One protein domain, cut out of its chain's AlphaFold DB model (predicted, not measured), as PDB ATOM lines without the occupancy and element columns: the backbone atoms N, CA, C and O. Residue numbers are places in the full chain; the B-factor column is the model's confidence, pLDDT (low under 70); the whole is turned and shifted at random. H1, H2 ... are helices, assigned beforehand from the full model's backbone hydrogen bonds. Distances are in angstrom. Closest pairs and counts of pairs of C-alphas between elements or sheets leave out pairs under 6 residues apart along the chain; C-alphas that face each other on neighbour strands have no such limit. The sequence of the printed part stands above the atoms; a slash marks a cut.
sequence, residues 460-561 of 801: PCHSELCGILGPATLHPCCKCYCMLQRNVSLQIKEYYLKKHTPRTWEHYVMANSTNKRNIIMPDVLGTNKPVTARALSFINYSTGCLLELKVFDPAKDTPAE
ATOM      1  N   PRO A 460     165.211 167.789  96.037       70.19
ATOM      2  CA  PRO A 460     165.865 167.051  94.951       70.19
ATOM      3  C   PRO A 460     166.523 167.958  93.905       70.19
ATOM      4  O   PRO A 460     167.734 167.884  93.713       70.19
ATOM      5  N   CYS A 461     165.769 168.884  93.314       74.56
ATOM      6  CA  CYS A 461     166.271 169.735  92.239       74.56
ATOM      7  C   CYS A 461     167.314 170.746  92.743       74.56
ATOM      8  O   CYS A 461     168.302 171.014  92.065       74.56
ATOM      9  N   HIS A 462     167.187 171.240  93.980       75.94
ATOM     10  CA  HIS A 462     168.262 172.004  94.625       75.94
ATOM     11  C   HIS A 462     169.558 171.206  94.781       75.94
ATOM     12  O   HIS A 462     170.640 171.776  94.639       75.94
ATOM     13  N   SER A 463     169.466 169.903  95.043       78.50
ATOM     14  CA  SER A 463     170.640 169.036  95.149       78.50
ATOM     15  C   SER A 463     171.321 168.867  93.787       78.50
ATOM     16  O   SER A 463     172.536 169.027  93.692       78.50
ATOM     17  N   GLU A 464     170.546 168.651  92.723       84.31
ATOM     18  CA  GLU A 464     171.038 168.533  91.342       84.31
ATOM     19  C   GLU A 464     171.739 169.820  90.875       84.31
ATOM     20  O   GLU A 464     172.896 169.786  90.439       84.31
ATOM     21  N   LEU A 465     171.097 170.978  91.073       84.50
ATOM     22  CA  LEU A 465     171.661 172.310  90.813       84.50
ATOM     23  C   LEU A 465     172.954 172.575  91.595       84.50
ATOM     24  O   LEU A 465     173.900 173.140  91.053       84.50
ATOM     25  N   CYS A 466     173.015 172.137  92.854       85.81
ATOM     26  CA  CYS A 466     174.219 172.217  93.681       85.81
ATOM     27  C   CYS A 466     175.321 171.230  93.261       85.81
ATOM     28  O   CYS A 466     176.445 171.328  93.752       85.81
ATOM     29  N   GLY A 467     175.030 170.246  92.408       88.00
ATOM     30  CA  GLY A 467     175.965 169.160  92.134       88.00
ATOM     31  C   GLY A 467     176.151 168.233  93.342       88.00
ATOM     32  O   GLY A 467     177.283 167.870  93.649       88.00
ATOM     33  N   ILE A 468     175.080 167.893  94.066       86.06
ATOM     34  CA  ILE A 468     175.071 167.042  95.271       86.06
ATOM     35  C   ILE A 468     174.120 165.853  95.059       86.06
ATOM     36  O   ILE A 468     173.037 166.021  94.516       86.06
ATOM     37  N   LEU A 469     174.497 164.662  95.544       77.69
ATOM     38  CA  LEU A 469     173.780 163.370  95.419       77.69
ATOM     39  C   LEU A 469     172.315 163.333  95.940       77.69
ATOM     40  O   LEU A 469     171.656 162.296  95.864       77.69
ATOM     41  N   GLY A 470     171.782 164.426  96.487       69.75
ATOM     42  CA  GLY A 470     170.417 164.465  97.015       69.75
ATOM     43  C   GLY A 470     170.193 163.456  98.152       69.75
ATOM     44  O   GLY A 470     171.146 163.120  98.849       69.75
ATOM     45  N   PRO A 471     168.963 162.946  98.367       55.06
ATOM     46  CA  PRO A 471     168.583 162.212  99.585       55.06
ATOM     47  C   PRO A 471     169.385 160.947  99.948       55.06
ATOM     48  O   PRO A 471     169.262 160.467 101.069       55.06
ATOM     49  N   ALA A 472     170.191 160.386  99.037       61.34
ATOM     50  CA  ALA A 472     171.030 159.206  99.297       61.34
ATOM     51  C   ALA A 472     172.397 159.533  99.947       61.34
ATOM     52  O   ALA A 472     173.174 158.638 100.283       61.34
ATOM     53  N   THR A 473     172.706 160.820 100.094       71.00
ATOM     54  CA  THR A 473     173.946 161.366 100.660       71.00
ATOM     55  C   THR A 473     174.106 161.123 102.168       71.00
ATOM     56  O   THR A 473     173.135 161.112 102.924       71.00
ATOM     57  N   LEU A 474     175.355 161.028 102.640       74.88
ATOM     58  CA  LEU A 474     175.675 161.182 104.069       74.88
ATOM     59  C   LEU A 474     175.821 162.654 104.483       74.88
ATOM     60  O   LEU A 474     175.830 162.947 105.671       74.88
ATOM     61  N   HIS A 475     175.910 163.582 103.528       77.62
ATOM     62  CA  HIS A 475     176.025 165.023 103.756       77.62
ATOM     63  C   HIS A 475     174.880 165.785 103.059       77.62
ATOM     64  O   HIS A 475     175.094 166.339 101.974       77.62
ATOM     65  N   PRO A 476     173.657 165.799 103.632       69.12
ATOM     66  CA  PRO A 476     172.443 166.306 102.976       69.12
ATOM     67  C   PRO A 476     172.347 167.823 102.910       69.12
ATOM     68  O   PRO A 476     171.556 168.359 102.142       69.12
ATOM     69  N   CYS A 477     173.144 168.535 103.701       74.19
ATOM     70  CA  CYS A 477     173.084 169.981 103.718       74.19
ATOM     71  C   CYS A 477     173.906 170.593 102.570       74.19
ATOM     72  O   CYS A 477     175.127 170.431 102.502       74.19
ATOM     73  N   CYS A 478     173.255 171.399 101.726       76.88
ATOM     74  CA  CYS A 478     173.936 172.294 100.782       76.88
ATOM     75  C   CYS A 478     174.682 173.445 101.490       76.88
ATOM     76  O   CYS A 478     175.503 174.117 100.883       76.88
ATOM     77  N   LYS A 479     174.432 173.683 102.785       78.19
ATOM     78  CA  LYS A 479     175.039 174.797 103.538       78.19
ATOM     79  C   LYS A 479     176.233 174.386 104.399       78.19
ATOM     80  O   LYS A 479     177.049 175.239 104.731       78.19
ATOM     81  N   CYS A 480     176.362 173.111 104.771       81.44
ATOM     82  CA  CYS A 480     177.427 172.631 105.657       81.44
ATOM     83  C   CYS A 480     177.761 171.149 105.447       81.44
ATOM     84  O   CYS A 480     177.017 170.406 104.810       81.44
ATOM     85  N   TYR A 481     178.872 170.702 106.028       83.25
ATOM     86  CA  TYR A 481     179.296 169.300 106.027       83.25
ATOM     87  C   TYR A 481     178.739 168.491 107.207       83.25
ATOM     88  O   TYR A 481     179.391 167.559 107.676       83.25
ATOM     89  N   CYS A 482     177.528 168.808 107.683       79.25
ATOM     90  CA  CYS A 482     176.816 167.931 108.615       79.25
ATOM     91  C   CYS A 482     176.764 166.511 108.030       79.25
ATOM     92  O   CYS A 482     176.278 166.323 106.914       79.25
ATOM     93  N   MET A 483     177.342 165.546 108.747       78.31
ATOM     94  CA  MET A 483     177.327 164.134 108.374       78.31
ATOM     95  C   MET A 483     176.202 163.435 109.134       78.31
ATOM     96  O   MET A 483     176.147 163.544 110.361       78.31
ATOM     97  N   LEU A 484     175.355 162.698 108.422       71.19
ATOM     98  CA  LEU A 484     174.381 161.790 109.012       71.19
ATOM     99  C   LEU A 484     175.107 160.587 109.613       71.19
ATOM    100  O   LEU A 484     175.691 159.776 108.891       71.19
ATOM    101  N   GLN A 485     175.058 160.477 110.935       68.00
ATOM    102  CA  GLN A 485     175.543 159.312 111.664       68.00
ATOM    103  C   GLN A 485     174.433 158.255 111.685       68.00
ATOM    104  O   GLN A 485     173.294 158.568 112.025       68.00
ATOM    105  N   ARG A 486     174.751 157.020 111.283       52.41
ATOM    106  CA  ARG A 486     173.821 155.878 111.312       52.41
ATOM    107  C   ARG A 486     174.071 155.063 112.587       52.41
ATOM    108  O   ARG A 486     175.232 154.823 112.902       52.41
ATOM    109  N   ASN A 487     172.996 154.645 113.258       48.66
ATOM    110  CA  ASN A 487     172.960 153.721 114.408       48.66
ATOM    111  C   ASN A 487     173.754 154.193 115.637       48.66
ATOM    112  O   ASN A 487     174.794 153.633 115.980       48.66
ATOM    113  N   VAL A 488     173.298 155.275 116.282       47.09
ATOM    114  CA  VAL A 488     173.981 155.852 117.450       47.09
ATOM    115  C   VAL A 488     172.970 156.556 118.394       47.09
ATOM    116  O   VAL A 488     171.898 156.975 117.956       47.09
ATOM    117  N   SER A 489     173.277 156.659 119.696       43.16
ATOM    118  CA  SER A 489     172.305 156.951 120.776       43.16
ATOM    119  C   SER A 489     171.858 158.423 120.940       43.16
ATOM    120  O   SER A 489     172.410 159.354 120.358       43.16
ATOM    121  N   LEU A 490     170.860 158.652 121.809       40.88
ATOM    122  CA  LEU A 490     170.207 159.951 122.073       40.88
ATOM    123  C   LEU A 490     171.129 161.120 122.494       40.88
ATOM    124  O   LEU A 490     170.703 162.273 122.426       40.88
ATOM    125  N   GLN A 491     172.387 160.872 122.874       47.72
ATOM    126  CA  GLN A 491     173.360 161.922 123.242       47.72
ATOM    127  C   GLN A 491     173.784 162.825 122.055       47.72
ATOM    128  O   GLN A 491     174.508 163.801 122.226       47.72
ATOM    129  N   ILE A 492     173.306 162.542 120.842       55.09
ATOM    130  CA  ILE A 492     173.741 163.171 119.580       55.09
ATOM    131  C   ILE A 492     172.922 164.414 119.220       55.09
ATOM    132  O   ILE A 492     173.249 165.119 118.264       55.09
ATOM    133  N   LYS A 493     171.904 164.767 120.016       52.97
ATOM    134  CA  LYS A 493     171.169 166.029 119.833       52.97
ATOM    135  C   LYS A 493     172.138 167.225 119.783       52.97
ATOM    136  O   LYS A 493     172.020 168.065 118.898       52.97
ATOM    137  N   GLU A 494     173.166 167.242 120.633       63.78
ATOM    138  CA  GLU A 494     174.233 168.256 120.606       63.78
ATOM    139  C   GLU A 494     175.064 168.239 119.312       63.78
ATOM    140  O   GLU A 494     175.438 169.295 118.802       63.78
ATOM    141  N   TYR A 495     175.331 167.062 118.736       71.12
ATOM    142  CA  TYR A 495     176.086 166.949 117.486       71.12
ATOM    143  C   TYR A 495     175.342 167.561 116.296       71.12
ATOM    144  O   TYR A 495     176.008 168.173 115.469       71.12
ATOM    145  N   TYR A 496     174.014 167.421 116.207       66.00
ATOM    146  CA  TYR A 496     173.218 168.019 115.123       66.00
ATOM    147  C   TYR A 496     172.830 169.484 115.386       66.00
ATOM    148  O   TYR A 496     172.595 170.230 114.437       66.00
ATOM    149  N   LEU A 497     172.763 169.906 116.655       66.00
ATOM    150  CA  LEU A 497     172.496 171.300 117.032       66.00
ATOM    151  C   LEU A 497     173.741 172.200 116.958       66.00
ATOM    152  O   LEU A 497     173.604 173.417 116.823       66.00
ATOM    153  N   LYS A 498     174.959 171.645 117.042       70.00
ATOM    154  CA  LYS A 498     176.183 172.450 116.923       70.00
ATOM    155  C   LYS A 498     176.385 172.968 115.498       70.00
ATOM    156  O   LYS A 498     175.997 172.367 114.498       70.00
ATOM    157  N   LYS A 499     177.105 174.081 115.392       75.25
ATOM    158  CA  LYS A 499     177.501 174.663 114.108       75.25
ATOM    159  C   LYS A 499     178.524 173.766 113.395       75.25
ATOM    160  O   LYS A 499     179.678 173.692 113.807       75.25
ATOM    161  N   HIS A 500     178.115 173.119 112.306       80.19
ATOM    162  CA  HIS A 500     179.016 172.379 111.413       80.19
ATOM    163  C   HIS A 500     179.785 173.307 110.458       80.19
ATOM    164  O   HIS A 500     179.324 174.409 110.145       80.19
ATOM    165  N   THR A 501     180.924 172.836 109.939       85.50
ATOM    166  CA  THR A 501     181.727 173.547 108.930       85.50
ATOM    167  C   THR A 501     180.879 173.877 107.696       85.50
ATOM    168  O   THR A 501     180.281 172.961 107.119       85.50
ATOM    169  N   PRO A 502     180.788 175.153 107.275       85.62
ATOM    170  CA  PRO A 502     179.989 175.537 106.120       85.62
ATOM    171  C   PRO A 502     180.602 175.035 104.805       85.62
ATOM    172  O   PRO A 502     181.819 174.895 104.676       85.62
ATOM    173  N   ARG A 503     179.751 174.806 103.800       87.12
ATOM    174  CA  ARG A 503     180.193 174.734 102.401       87.12
ATOM    175  C   ARG A 503     180.404 176.171 101.909       87.12
ATOM    176  O   ARG A 503     179.595 177.041 102.224       87.12
ATOM    177  N   THR A 504     181.474 176.419 101.161       88.06
ATOM    178  CA  THR A 504     181.764 177.729 100.556       88.06
ATOM    179  C   THR A 504     181.694 177.637  99.034       88.06
ATOM    180  O   THR A 504     181.734 176.537  98.478       88.06
ATOM    181  N   TRP A 505     181.615 178.772  98.340       88.31
ATOM    182  CA  TRP A 505     181.623 178.811  96.875       88.31
ATOM    183  C   TRP A 505     182.870 178.127  96.282       88.31
ATOM    184  O   TRP A 505     182.763 177.328  95.352       88.31
ATOM    185  N   GLU A 506     184.040 178.327  96.894       90.06
ATOM    186  CA  GLU A 506     185.308 177.711  96.484       90.06
ATOM    187  C   GLU A 506     185.245 176.183  96.571       90.06
ATOM    188  O   GLU A 506     185.811 175.494  95.725       90.06
ATOM    189  N   HIS A 507     184.516 175.629  97.547       91.62
ATOM    190  CA  HIS A 507     184.294 174.187  97.647       91.62
ATOM    191  C   HIS A 507     183.482 173.649  96.458       91.62
ATOM    192  O   HIS A 507     183.806 172.578  95.940       91.62
ATOM    193  N   TYR A 508     182.472 174.388  95.986       91.88
ATOM    194  CA  TYR A 508     181.709 174.028  94.785       91.88
ATOM    195  C   TYR A 508     182.553 174.144  93.512       91.88
ATOM    196  O   TYR A 508     182.503 173.244  92.671       91.88
ATOM    197  N   VAL A 509     183.359 175.200  93.376       92.00
ATOM    198  CA  VAL A 509     184.273 175.394  92.236       92.00
ATOM    199  C   VAL A 509     185.342 174.306  92.198       92.00
ATOM    200  O   VAL A 509     185.502 173.639  91.176       92.00
ATOM    201  N   MET A 510     186.003 174.043  93.329       91.69
ATOM    202  CA  MET A 510     186.964 172.953  93.477       91.69
ATOM    203  C   MET A 510     186.315 171.625  93.094       91.69
ATOM    204  O   MET A 510     186.836 170.930  92.227       91.69
ATOM    205  N   ALA A 511     185.138 171.299  93.632       91.19
ATOM    206  CA  ALA A 511     184.420 170.084  93.268       91.19
ATOM    207  C   ALA A 511     184.055 170.000  91.771       91.19
ATOM    208  O   ALA A 511     183.970 168.892  91.247       91.19
ATOM    209  N   ASN A 512     183.841 171.124  91.075       91.12
ATOM    210  CA  ASN A 512     183.531 171.170  89.636       91.12
ATOM    211  C   ASN A 512     184.764 171.115  88.718       91.12
ATOM    212  O   ASN A 512     184.602 170.880  87.525       91.12
ATOM    213  N   SER A 513     185.985 171.226  89.250       88.94
ATOM    214  CA  SER A 513     187.230 171.095  88.468       88.94
ATOM    215  C   SER A 513     187.434 169.725  87.802       88.94
ATOM    216  O   SER A 513     188.261 169.595  86.902       88.94
ATOM    217  N   THR A 514     186.714 168.682  88.241       87.88
ATOM    218  CA  THR A 514     186.846 167.315  87.714       87.88
ATOM    219  C   THR A 514     185.483 166.666  87.475       87.88
ATOM    220  O   THR A 514     184.677 166.530  88.394       87.88
ATOM    221  N   ASN A 515     185.243 166.141  86.267       85.38
ATOM    222  CA  ASN A 515     183.990 165.436  85.936       85.38
ATOM    223  C   ASN A 515     183.709 164.231  86.854       85.38
ATOM    224  O   ASN A 515     182.553 163.916  87.126       85.38
ATOM    225  N   LYS A 516     184.759 163.566  87.361       87.25
ATOM    226  CA  LYS A 516     184.658 162.414  88.277       87.25
ATOM    227  C   LYS A 516     184.522 162.798  89.758       87.25
ATOM    228  O   LYS A 516     184.377 161.899  90.588       87.25
ATOM    229  N   ARG A 517     184.577 164.097  90.097       90.00
ATOM    230  CA  ARG A 517     184.514 164.631  91.474       90.00
ATOM    231  C   ARG A 517     185.572 164.016  92.408       90.00
ATOM    232  O   ARG A 517     185.374 163.899  93.613       90.00
ATOM    233  N   ASN A 518     186.707 163.599  91.849       89.69
ATOM    234  CA  ASN A 518     187.786 162.899  92.554       89.69
ATOM    235  C   ASN A 518     188.867 163.839  93.111       89.69
ATOM    236  O   ASN A 518     189.816 163.362  93.727       89.69
ATOM    237  N   ILE A 519     188.723 165.152  92.905       90.62
ATOM    238  CA  ILE A 519     189.572 166.177  93.522       90.62
ATOM    239  C   ILE A 519     189.613 166.017  95.048       90.62
ATOM    240  O   ILE A 519     188.592 165.734  95.685       90.62
ATOM    241  N   ILE A 520     190.800 166.199  95.619       90.38
ATOM    242  CA  ILE A 520     191.036 166.150  97.059       90.38
ATOM    243  C   ILE A 520     190.727 167.522  97.657       90.38
ATOM    244  O   ILE A 520     191.302 168.523  97.238       90.38
ATOM    245  N   MET A 521     189.841 167.559  98.649       87.81
ATOM    246  CA  MET A 521     189.484 168.766  99.390       87.81
ATOM    247  C   MET A 521     190.270 168.805 100.714       87.81
ATOM    248  O   MET A 521     190.220 167.826 101.470       87.81
ATOM    249  N   PRO A 522     191.014 169.890 101.004       80.62
ATOM    250  CA  PRO A 522     191.846 169.987 102.201       80.62
ATOM    251  C   PRO A 522     190.988 170.213 103.453       80.62
ATOM    252  O   PRO A 522     190.293 171.215 103.564       80.62
ATOM    253  N   ASP A 523     191.033 169.238 104.362       77.62
ATOM    254  CA  ASP A 523     190.437 169.187 105.709       77.62
ATOM    255  C   ASP A 523     189.112 169.938 105.979       77.62
ATOM    256  O   ASP A 523     188.880 170.479 107.060       77.62
ATOM    257  N   VAL A 524     188.171 169.905 105.035       81.19
ATOM    258  CA  VAL A 524     186.854 170.560 105.188       81.19
ATOM    259  C   VAL A 524     185.979 169.968 106.309       81.19
ATOM    260  O   VAL A 524     184.920 170.512 106.622       81.19
ATOM    261  N   LEU A 525     186.408 168.855 106.916       80.56
ATOM    262  CA  LEU A 525     185.753 168.207 108.054       80.56
ATOM    263  C   LEU A 525     186.419 168.514 109.411       80.56
ATOM    264  O   LEU A 525     185.841 168.153 110.433       80.56
ATOM    265  N   GLY A 526     187.591 169.166 109.450       74.75
ATOM    266  CA  GLY A 526     188.330 169.417 110.699       74.75
ATOM    267  C   GLY A 526     188.853 168.137 111.365       74.75
ATOM    268  O   GLY A 526     188.788 167.984 112.582       74.75
ATOM    269  N   THR A 527     189.304 167.182 110.554       76.00
ATOM    270  CA  THR A 527     189.753 165.835 110.950       76.00
ATOM    271  C   THR A 527     191.237 165.582 110.664       76.00
ATOM    272  O   THR A 527     191.712 164.462 110.862       76.00
ATOM    273  N   ASN A 528     191.963 166.589 110.166       74.12
ATOM    274  CA  ASN A 528     193.302 166.493 109.575       74.12
ATOM    275  C   ASN A 528     193.425 165.424 108.468       74.12
ATOM    276  O   ASN A 528     194.516 164.913 108.205       74.12
ATOM    277  N   LYS A 529     192.314 165.064 107.811       79.56
ATOM    278  CA  LYS A 529     192.281 164.044 106.755       79.56
ATOM    279  C   LYS A 529     191.742 164.640 105.452       79.56
ATOM    280  O   LYS A 529     190.624 165.154 105.442       79.56
ATOM    281  N   PRO A 530     192.497 164.568 104.341       82.06
ATOM    282  CA  PRO A 530     191.985 164.954 103.032       82.06
ATOM    283  C   PRO A 530     190.849 164.021 102.594       82.06
ATOM    284  O   PRO A 530     190.946 162.803 102.739       82.06
ATOM    285  N   VAL A 531     189.786 164.585 102.015       88.12
ATOM    286  CA  VAL A 531     188.607 163.830 101.552       88.12
ATOM    287  C   VAL A 531     188.285 164.220 100.112       88.12
ATOM    288  O   VAL A 531     188.418 165.382  99.735       88.12
ATOM    289  N   THR A 532     187.870 163.267  99.273       90.31
ATOM    290  CA  THR A 532     187.475 163.590  97.891       90.31
ATOM    291  C   THR A 532     186.118 164.292  97.848       90.31
ATOM    292  O   THR A 532     185.228 163.992  98.647       90.31
ATOM    293  N   ALA A 533     185.909 165.173  96.866       90.88
ATOM    294  CA  ALA A 533     184.610 165.822  96.675       90.88
ATOM    295  C   ALA A 533     183.462 164.795  96.529       90.88
ATOM    296  O   ALA A 533     182.386 164.969  97.102       90.88
ATOM    297  N   ARG A 534     183.700 163.664  95.853       89.38
ATOM    298  CA  ARG A 534     182.734 162.562  95.733       89.38
ATOM    299  C   ARG A 534     182.358 161.936  97.079       89.38
ATOM    300  O   ARG A 534     181.187 161.635  97.282       89.38
ATOM    301  N   ALA A 535     183.302 161.762  98.006       87.62
ATOM    302  CA  ALA A 535     182.996 161.275  99.356       87.62
ATOM    303  C   ALA A 535     182.184 162.307 100.169       87.62
ATOM    304  O   ALA A 535     181.271 161.944 100.905       87.62
ATOM    305  N   LEU A 536     182.397 163.603  99.914       87.31
ATOM    306  CA  LEU A 536     181.561 164.713 100.407       87.31
ATOM    307  C   LEU A 536     180.242 164.881  99.616       87.31
ATOM    308  O   LEU A 536     179.535 165.891  99.750       87.31
ATOM    309  N   SER A 537     179.912 163.857  98.820       88.50
ATOM    310  CA  SER A 537     178.685 163.662  98.047       88.50
ATOM    311  C   SER A 537     178.444 164.667  96.918       88.50
ATOM    312  O   SER A 537     177.307 164.836  96.479       88.50
ATOM    313  N   PHE A 538     179.509 165.292  96.401       90.44
ATOM    314  CA  PHE A 538     179.447 166.035  95.143       90.44
ATOM    315  C   PHE A 538     179.331 165.083  93.937       90.44
ATOM    316  O   PHE A 538     180.057 164.091  93.841       90.44
ATOM    317  N   ILE A 539     178.452 165.417  92.991       88.50
ATOM    318  CA  ILE A 539     178.138 164.660  91.769       88.50
ATOM    319  C   ILE A 539     178.094 165.594  90.557       88.50
ATOM    320  O   ILE A 539     177.802 166.783  90.669       88.50
ATOM    321  N   ASN A 540     178.415 165.052  89.380       87.94
ATOM    322  CA  ASN A 540     178.342 165.793  88.132       87.94
ATOM    323  C   ASN A 540     176.968 165.670  87.459       87.94
ATOM    324  O   ASN A 540     176.746 164.737  86.696       87.94
ATOM    325  N   TYR A 541     176.093 166.648  87.696       84.75
ATOM    326  CA  TYR A 541     174.841 166.839  86.947       84.75
ATOM    327  C   TYR A 541     174.998 167.813  85.759       84.75
ATOM    328  O   TYR A 541     174.014 168.313  85.230       84.75
ATOM    329  N   SER A 542     176.235 168.156  85.366       83.06
ATOM    330  CA  SER A 542     176.546 169.207  84.372       83.06
ATOM    331  C   SER A 542     176.051 170.622  84.741       83.06
ATOM    332  O   SER A 542     176.129 171.554  83.942       83.06
ATOM    333  N   THR A 543     175.634 170.821  85.994       86.81
ATOM    334  CA  THR A 543     175.117 172.081  86.556       86.81
ATOM    335  C   THR A 543     176.203 173.112  86.895       86.81
ATOM    336  O   THR A 543     175.899 174.257  87.225       86.81
ATOM    337  N   GLY A 544     177.484 172.753  86.733       87.94
ATOM    338  CA  GLY A 544     178.641 173.618  87.007       87.94
ATOM    339  C   GLY A 544     178.693 174.923  86.201       87.94
ATOM    340  O   GLY A 544     179.357 175.860  86.632       87.94
ATOM    341  N   CYS A 545     177.953 175.028  85.092       90.19
ATOM    342  CA  CYS A 545     177.805 176.272  84.327       90.19
ATOM    343  C   CYS A 545     177.186 177.427  85.141       90.19
ATOM    344  O   CYS A 545     177.440 178.588  84.832       90.19
ATOM    345  N   LEU A 546     176.439 177.148  86.218       89.44
ATOM    346  CA  LEU A 546     175.954 178.190  87.133       89.44
ATOM    347  C   LEU A 546     177.077 178.861  87.939       89.44
ATOM    348  O   LEU A 546     176.940 180.023  88.309       89.44
ATOM    349  N   LEU A 547     178.203 178.176  88.172       91.88
ATOM    350  CA  LEU A 547     179.367 178.743  88.874       91.88
ATOM    351  C   LEU A 547     180.147 179.755  88.019       91.88
ATOM    352  O   LEU A 547     181.065 180.402  88.512       91.88
ATOM    353  N   GLU A 548     179.785 179.905  86.742       90.25
ATOM    354  CA  GLU A 548     180.287 180.983  85.894       90.25
ATOM    355  C   GLU A 548     179.683 182.359  86.223       90.25
ATOM    356  O   GLU A 548     180.195 183.363  85.717       90.25
ATOM    357  N   LEU A 549     178.597 182.394  87.005       86.75
ATOM    358  CA  LEU A 549     177.936 183.608  87.477       86.75
ATOM    359  C   LEU A 549     178.624 184.079  88.758       86.75
ATOM    360  O   LEU A 549     178.677 183.346  89.746       86.75
ATOM    361  N   LYS A 550     179.134 185.310  88.758       85.94
ATOM    362  CA  LYS A 550     179.904 185.867  89.883       85.94
ATOM    363  C   LYS A 550     179.068 186.018  91.151       85.94
ATOM    364  O   LYS A 550     179.592 185.949  92.259       85.94
ATOM    365  N   VAL A 551     177.773 186.266  90.987       80.25
ATOM    366  CA  VAL A 551     176.826 186.462  92.084       80.25
ATOM    367  C   VAL A 551     176.336 185.132  92.670       80.25
ATOM    368  O   VAL A 551     175.865 185.136  93.809       80.25
ATOM    369  N   PHE A 552     176.429 184.006  91.951       85.62
ATOM    370  CA  PHE A 552     175.809 182.744  92.369       85.62
ATOM    371  C   PHE A 552     176.675 181.932  93.344       85.62
ATOM    372  O   PHE A 552     177.740 181.428  92.992       85.62
ATOM    373  N   ASP A 553     176.169 181.739  94.562       85.44
ATOM    374  CA  ASP A 553     176.745 180.887  95.605       85.44
ATOM    375  C   ASP A 553     175.747 179.781  95.978       85.44
ATOM    376  O   ASP A 553     174.786 180.064  96.702       85.44
ATOM    377  N   PRO A 554     175.964 178.516  95.561       84.06
ATOM    378  CA  PRO A 554     175.035 177.422  95.838       84.06
ATOM    379  C   PRO A 554     174.670 177.260  97.324       84.06
ATOM    380  O   PRO A 554     173.533 176.927  97.637       84.06
ATOM    381  N   ALA A 555     175.576 177.555  98.266       79.00
ATOM    382  CA  ALA A 555     175.282 177.428  99.697       79.00
ATOM    383  C   ALA A 555     174.330 178.521 100.228       79.00
ATOM    384  O   ALA A 555     173.686 178.340 101.267       79.00
ATOM    385  N   LYS A 556     174.240 179.665  99.541       76.25
ATOM    386  CA  LYS A 556     173.398 180.814  99.927       76.25
ATOM    387  C   LYS A 556     172.144 180.940  99.061       76.25
ATOM    388  O   LYS A 556     171.106 181.362  99.559       76.25
ATOM    389  N   ASP A 557     172.251 180.544  97.797       71.88
ATOM    390  CA  ASP A 557     171.283 180.811  96.734       71.88
ATOM    391  C   ASP A 557     170.352 179.640  96.412       71.88
ATOM    392  O   ASP A 557     169.454 179.803  95.592       71.88
ATOM    393  N   THR A 558     170.521 178.490  97.072       64.88
ATOM    394  CA  THR A 558     169.496 177.437  97.144       64.88
ATOM    395  C   THR A 558     168.935 177.376  98.574       64.88
ATOM    396  O   THR A 558     169.525 176.722  99.451       64.88
ATOM    397  N   PRO A 559     167.853 178.111  98.889       55.81
ATOM    398  CA  PRO A 559     167.268 178.125 100.220       55.81
ATOM    399  C   PRO A 559     166.595 176.777 100.514       55.81
ATOM    400  O   PRO A 559     165.494 176.493 100.068       55.81
ATOM    401  N   ALA A 560     167.264 175.935 101.303       49.69
ATOM    402  CA  ALA A 560     166.691 174.668 101.741       49.69
ATOM    403  C   ALA A 560     165.458 174.880 102.642       49.69
ATOM    404  O   ALA A 560     165.589 175.406 103.753       49.69
ATOM    405  N   GLU A 561     164.292 174.390 102.212       49.25
ATOM    406  CA  GLU A 561     163.078 174.277 103.031       49.25
ATOM    407  C   GLU A 561     163.216 173.140 104.064       49.25
ATOM    408  O   GLU A 561     162.560 172.095 104.002       49.25
TER     409      GLU A 561
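This is residues 460 to 561 of the 801 residues of the protein "C2H2-type zinc finger transcription factor" of Phycomyces blakesleeanus (strain ATCC 8743b / DSM 1359 / FGSC 10004 / NBRC 33097 / NRRL 1555) (UniProt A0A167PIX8). With little regular structure, this is mostly loop, four short helices (H1, H3, H4, H5) gathered toward one end; at the other, residues 487 to 494 stick out, of which 490 to 494 belong to H2. The 102 printed residues include five named helices and no named strand, class all helix with 33 residues in them; compact, radius of gyration of the C-alphas 13.6 A, spans 42 by 31 by 22 A.

Start at H3, residues 505 to 512, which touches H4, residues 543 to 548, opposite ways at a steep tilt of 49 degrees; their closest C-alphas, Asn 512 and Gly 544, are 6.1 A apart. H2, residues 490 to 497, touches no helix. Every O i to N i+4 pair is within hydrogen-bond range in H3; H4 has 0 of 2, but 3 of 3 O i to N i+3 pairs.

Find C-alpha 505 at (181.623, 178.811, 96.875); H3 runs 10.7 A. H1, residues 460 to 466, begins at (165.865, 167.051, 94.951). H5, residues 554 to 557, ends at (171.283, 180.811, 96.734).

The printed part has no cut. Links H1 to H2 and H3 to H4 are long. Look for pLDDT under 70 at residues 485 to 494, for instance.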